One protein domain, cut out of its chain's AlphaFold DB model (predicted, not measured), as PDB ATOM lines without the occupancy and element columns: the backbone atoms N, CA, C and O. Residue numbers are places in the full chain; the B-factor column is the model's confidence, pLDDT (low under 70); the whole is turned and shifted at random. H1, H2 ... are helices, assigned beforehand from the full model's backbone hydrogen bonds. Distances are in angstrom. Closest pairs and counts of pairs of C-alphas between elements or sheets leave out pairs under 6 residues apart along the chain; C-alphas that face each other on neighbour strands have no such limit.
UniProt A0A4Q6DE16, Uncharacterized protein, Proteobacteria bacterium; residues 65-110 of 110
ATOM      1  N   ALA A  65     240.173 211.709 204.190       91.88
ATOM      2  CA  ALA A  65     241.604 212.012 204.153       91.88
ATOM      3  C   ALA A  65     242.270 212.039 205.550       91.88
ATOM      4  O   ALA A  65     243.240 211.301 205.751       91.88
ATOM      5  N   PRO A  66     241.779 212.806 206.545       93.81
ATOM      6  CA  PRO A  66     242.374 212.820 207.880       93.81
ATOM      7  C   PRO A  66     242.246 211.475 208.610       93.81
ATOM      8  O   PRO A  66     243.168 211.106 209.335       93.81
ATOM      9  N   ILE A  67     241.173 210.701 208.394       94.44
ATOM     10  CA  ILE A  67     241.049 209.336 208.942       94.44
ATOM     11  C   ILE A  67     242.133 208.419 208.365       94.44
ATOM     12  O   ILE A  67     242.781 207.678 209.106       94.44
ATOM     13  N   SER A  68     242.371 208.491 207.055       92.56
ATOM     14  CA  SER A  68     243.423 207.709 206.394       92.56
ATOM     15  C   SER A  68     244.814 208.077 206.920       92.56
ATOM     16  O   SER A  68     245.616 207.193 207.220       92.56
ATOM     17  N   ALA A  69     245.080 209.372 207.111       94.06
ATOM     18  CA  ALA A  69     246.325 209.852 207.707       94.06
ATOM     19  C   ALA A  69     246.491 209.386 209.165       94.06
ATOM     20  O   ALA A  69     247.574 208.949 209.550       94.06
ATOM     21  N   LEU A  70     245.422 209.417 209.966       92.88
ATOM     22  CA  LEU A  70     245.436 208.901 211.336       92.88
ATOM     23  C   LEU A  70     245.751 207.400 211.363       92.88
ATOM     24  O   LEU A  70     246.586 206.977 212.157       92.88
ATOM     25  N   ASN A  71     245.140 206.604 210.484       91.31
ATOM     26  CA  ASN A  71     245.421 205.170 210.381       91.31
ATOM     27  C   ASN A  71     246.878 204.889 209.986       91.31
ATOM     28  O   ASN A  71     247.496 203.989 210.552       91.31
ATOM     29  N   LEU A  72     247.444 205.684 209.074       93.38
ATOM     30  CA  LEU A  72     248.860 205.591 208.717       93.38
ATOM     31  C   LEU A  72     249.754 205.864 209.932       93.38
ATOM     32  O   LEU A  72     250.651 205.077 210.224       93.38
ATOM     33  N   VAL A  73     249.475 206.942 210.667       91.19
ATOM     34  CA  VAL A  73     250.221 207.321 211.875       91.19
ATOM     35  C   VAL A  73     250.088 206.257 212.969       91.19
ATOM     36  O   VAL A  73     251.083 205.904 213.591       91.19
ATOM     37  N   ILE A  74     248.897 205.685 213.172       90.44
ATOM     38  CA  ILE A  74     248.683 204.557 214.095       90.44
ATOM     39  C   ILE A  74     249.553 203.361 213.701       90.44
ATOM     40  O   ILE A  74     250.161 202.748 214.574       90.44
ATOM     41  N   GLY A  75     249.656 203.060 212.403       88.62
ATOM     42  CA  GLY A  75     250.512 201.992 211.883       88.62
ATOM     43  C   GLY A  75     252.013 202.218 212.099       88.62
ATOM     44  O   GLY A  75     252.783 201.267 211.996       88.62
ATOM     45  N   MET A  76     252.436 203.446 212.415       90.38
ATOM     46  CA  MET A  76     253.825 203.765 212.766       90.38
ATOM     47  C   MET A  76     254.134 203.559 214.254       90.38
ATOM     48  O   MET A  76     255.307 203.539 214.628       90.38
ATOM     49  N   PHE A  77     253.116 203.428 215.109       88.69
ATOM     50  CA  PHE A  77     253.313 203.124 216.523       88.69
ATOM     51  C   PHE A  77     253.457 201.621 216.755       88.69
ATOM     52  O   PHE A  77     252.956 200.794 215.991       88.69
ATOM     53  N   ASP A  78     254.114 201.264 217.858       81.88
ATOM     54  CA  ASP A  78     254.168 199.879 218.305       81.88
ATOM     55  C   ASP A  78     252.754 199.387 218.634       81.88
ATOM     56  O   ASP A  78     252.129 199.802 219.609       81.88
ATOM     57  N   THR A  79     252.238 198.488 217.798       77.88
ATOM     58  CA  THR A  79     250.881 197.947 217.932       77.88
ATOM     59  C   THR A  79     250.668 197.121 219.200       77.88
ATOM     60  O   THR A  79     249.508 196.845 219.522       77.88
ATOM     61  N   SER A  80     251.747 196.759 219.903       82.25
ATOM     62  CA  SER A  80     251.718 196.085 221.202       82.25
ATOM     63  C   SER A  80     251.602 197.048 222.392       82.25
ATOM     64  O   SER A  80     251.298 196.600 223.500       82.25
ATOM     65  N   ASP A  81     251.773 198.361 222.182       85.19
ATOM     66  CA  ASP A  81     251.551 199.367 223.223       85.19
ATOM     67  C   ASP A  81     250.035 199.589 223.419       85.19
ATOM     68  O   ASP A  81     249.359 200.063 222.496       85.19
ATOM     69  N   PRO A  82     249.479 199.324 224.617       84.81
ATOM     70  CA  PRO A  82     248.054 199.509 224.910       84.81
ATOM     71  C   PRO A  82     247.576 200.963 224.754       84.81
ATOM     72  O   PRO A  82     246.381 201.220 224.606       84.81
ATOM     73  N   ARG A  83     248.479 201.952 224.742       81.50
ATOM     74  CA  ARG A  83     248.134 203.355 224.448       81.50
ATOM     75  C   ARG A  83     247.680 203.540 223.000       81.50
ATOM     76  O   ARG A  83     246.892 204.446 222.722       81.50
ATOM     77  N   THR A  84     248.119 202.671 222.088       87.00
ATOM     78  CA  THR A  84     247.675 202.690 220.686       87.00
ATOM     79  C   THR A  84     246.235 202.217 220.523       87.00
ATOM     80  O   THR A  84     245.583 202.601 219.553       87.00
ATOM     81  N   ASP A  85     245.683 201.471 221.481       89.06
ATOM     82  CA  ASP A  85     244.315 200.949 221.392       89.06
ATOM     83  C   ASP A  85     243.262 202.055 221.471       89.06
ATOM     84  O   ASP A  85     242.235 201.995 220.789       89.06
ATOM     85  N   ILE A  86     243.544 203.123 222.225       90.31
ATOM     86  CA  ILE A  86     242.699 204.321 222.244       90.31
ATOM     87  C   ILE A  86     242.678 204.960 220.853       90.31
ATOM     88  O   ILE A  86     241.606 205.292 220.346       90.31
ATOM     89  N   LEU A  87     243.840 205.088 220.208       90.19
ATOM     90  CA  LEU A  87     243.945 205.676 218.872       90.19
ATOM     91  C   LEU A  87     243.235 204.811 217.823       90.19
ATOM     92  O   LEU A  87     242.453 205.342 217.035       90.19
ATOM     93  N   LYS A  88     243.418 203.484 217.864       90.38
ATOM     94  CA  LYS A  88     242.699 202.524 217.005       90.38
ATOM     95  C   LYS A  88     241.183 202.639 217.193       90.38
ATOM     96  O   LYS A  88     240.442 202.674 216.215       90.38
ATOM     97  N   SER A  89     240.714 202.748 218.437       93.56
ATOM     98  CA  SER A  89     239.291 202.914 218.758       93.56
ATOM     99  C   SER A  89     238.725 204.229 218.216       93.56
ATOM    100  O   SER A  89     237.657 204.241 217.600       93.56
ATOM    101  N   VAL A  90     239.450 205.339 218.382       92.44
ATOM    102  CA  VAL A  90     239.061 206.642 217.821       92.44
ATOM    103  C   VAL A  90     239.004 206.578 216.296       92.44
ATOM    104  O   VAL A  90     237.987 206.960 215.718       92.44
ATOM    105  N   ALA A  91     240.034 206.033 215.644       92.44
ATOM    106  CA  ALA A  91     240.067 205.886 214.192       92.44
ATOM    107  C   ALA A  91     238.913 205.012 213.672       92.44
ATOM    108  O   ALA A  91     238.234 205.383 212.712       92.44
ATOM    109  N   ALA A  92     238.607 203.905 214.354       93.00
ATOM    110  CA  ALA A  92     237.483 203.039 214.010       93.00
ATOM    111  C   ALA A  92     236.126 203.748 214.160       93.00
ATOM    112  O   ALA A  92     235.241 203.579 213.321       93.00
ATOM    113  N   ARG A  93     235.945 204.561 215.207       95.88
ATOM    114  CA  ARG A  93     234.713 205.340 215.411       95.88
ATOM    115  C   ARG A  93     234.543 206.429 214.358       95.88
ATOM    116  O   ARG A  93     233.431 206.610 213.873       95.88
ATOM    117  N   LEU A  94     235.620 207.124 213.998       94.19
ATOM    118  CA  LEU A  94     235.596 208.139 212.944       94.19
ATOM    119  C   LEU A  94     235.295 207.520 211.576       94.19
ATOM    120  O   LEU A  94     234.493 208.074 210.833       94.19
ATOM    121  N   THR A  95     235.863 206.346 211.288       93.44
ATOM    122  CA  THR A  95     235.574 205.591 210.056       93.44
ATOM    123  C   THR A  95     234.088 205.243 209.976       93.44
ATOM    124  O   THR A  95     233.415 205.634 209.033       93.44
ATOM    125  N   LYS A  96     233.533 204.630 211.033       93.69
ATOM    126  CA  LYS A  96     232.099 204.300 211.101       93.69
ATOM    127  C   LYS A  96     231.192 205.521 210.980       93.69
ATOM    128  O   LYS A  96     230.106 205.416 210.423       93.69
ATOM    129  N   LEU A  97     231.607 206.659 211.537       91.56
ATOM    130  CA  LEU A  97     230.861 207.906 211.411       91.56
ATOM    131  C   LEU A  97     230.849 208.386 209.956       91.56
ATOM    132  O   LEU A  97     229.777 208.691 209.446       91.56
ATOM    133  N   ALA A  98     232.009 208.434 209.298       90.00
ATOM    134  CA  ALA A  98     232.108 208.843 207.901       90.00
ATOM    135  C   ALA A  98     231.283 207.919 206.991       90.00
ATOM    136  O   ALA A  98     230.475 208.412 206.212       90.00
ATOM    137  N   ASP A  99     231.395 206.601 207.164       90.06
ATOM    138  CA  ASP A  99     230.624 205.616 206.393       90.06
ATOM    139  C   ASP A  99     229.118 205.721 206.661       90.06
ATOM    140  O   ASP A  99     228.305 205.612 205.747       90.06
ATOM    141  N   GLY A 100     228.727 205.959 207.917       89.06
ATOM    142  CA  GLY A 100     227.328 206.141 208.296       89.06
ATOM    143  C   GLY A 100     226.715 207.402 207.690       89.06
ATOM    144  O   GLY A 100     225.566 207.371 207.255       89.06
ATOM    145  N   LEU A 101     227.475 208.497 207.622       87.44
ATOM    146  CA  LEU A 101     227.047 209.728 206.958       87.44
ATOM    147  C   LEU A 101     226.964 209.555 205.434       87.44
ATOM    148  O   LEU A 101     226.002 210.022 204.832       87.44
ATOM    149  N   ASP A 102     227.924 208.851 204.830       85.38
ATOM    150  CA  ASP A 102     227.913 208.528 203.398       85.38
ATOM    151  C   ASP A 102     226.693 207.648 203.069       85.38
ATOM    152  O   ASP A 102     225.893 207.978 202.202       85.38
ATOM    153  N   SER A 103     226.452 206.582 203.837       84.00
ATOM    154  CA  SER A 103     225.336 205.654 203.614       84.00
ATOM    155  C   SER A 103     223.958 206.261 203.885       84.00
ATOM    156  O   SER A 103     223.007 205.902 203.196       84.00
ATOM    157  N   ALA A 104     223.812 207.121 204.896       80.81
ATOM    158  CA  ALA A 104     222.513 207.684 205.270       80.81
ATOM    159  C   ALA A 104     222.019 208.752 204.286       80.81
ATOM    160  O   ALA A 104     220.815 208.996 204.202       80.81
ATOM    161  N   TYR A 105     222.943 209.400 203.575       73.69
ATOM    162  CA  TYR A 105     222.634 210.539 202.719       73.69
ATOM    163  C   TYR A 105     223.046 210.344 201.259       73.69
ATOM    164  O   TYR A 105     222.721 211.203 200.444       73.69
ATOM    165  N   SER A 106     223.701 209.233 200.900       70.19
ATOM    166  CA  SER A 106     223.962 208.892 199.502       70.19
ATOM    167  C   SER A 106     222.635 208.689 198.779       70.19
ATOM    168  O   SER A 106     221.884 207.742 199.021       70.19
ATOM    169  N   THR A 107     222.315 209.638 197.908       60.41
ATOM    170  CA  THR A 107     221.136 209.623 197.052       60.41
ATOM    171  C   THR A 107     221.361 208.648 195.899       60.41
ATOM    172  O   THR A 107     221.587 209.072 194.772       60.41
ATOM    173  N   ASN A 108     221.332 207.347 196.170       47.69
ATOM    174  CA  ASN A 108     221.142 206.329 195.140       47.69
ATOM    175  C   ASN A 108     220.078 205.341 195.626       47.69
ATOM    176  O   ASN A 108     220.400 204.395 196.343       47.69
ATOM    177  N   PRO A 109     218.799 205.571 195.293       44.81
ATOM    178  CA  PRO A 109     217.866 204.466 195.170       44.81
ATOM    179  C   PRO A 109     218.263 203.651 193.926       44.81
ATOM    180  O   PRO A 109     218.302 204.208 192.828       44.81
ATOM    181  N   ASP A 110     218.595 202.372 194.118       39.31
ATOM    182  CA  ASP A 110     218.550 201.369 193.040       39.31
ATOM    183  C   ASP A 110     217.115 201.218 192.498       39.31
ATOM    184  O   ASP A 110     216.156 201.316 193.307       39.31
TER     185      ASP A 110
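What this domain is: This is residues 65 to 110 of the 110 residues of an uncharacterized protein of Proteobacteria bacterium (UniProt A0A4Q6DE16). Look for a helical hairpin with unequal arms: the shorter H1 lies side by side with the first part of the longer H2, and the far end of H2 with the chain's tail, residues 99 to 110, sticks out. The printed part has 46 residues with two named helices, H1 then H2, and no named strand; the class is all helix. It is only just loose, close to extended, with a radius of gyration of the C-alphas of 13.7 A and spans of 44 by 16 by 14 A.

Where its parts are: Find C-alpha 65 at (241.604, 212.012, 204.153); from there H1, residues 65 to 76, runs 17.1 A. H2, residues 83 to 105, runs 34.3 A from C-alpha 83 at (248.134, 203.355, 224.448) to C-alpha 105 at (222.634, 210.539, 202.719).

How they stand to each other: H1 and H2 touch and form a helical hairpin; their closest C-alphas, those of Ile 67 and Ala 91, are 6.4 A apart. They run opposite ways at a shallow tilt of 24 degrees. In H1 every O i to N i+4 pair is within hydrogen-bond range; in H2, 18 of 19 are.

The domain as a whole: The C-alphas farthest apart, those of Asp 81 and Asp 110, are 44.8 A apart. The link from H1 to H2 is short, and the printed part has no cut. Look at residues 107 to 110 for pLDDT under 70.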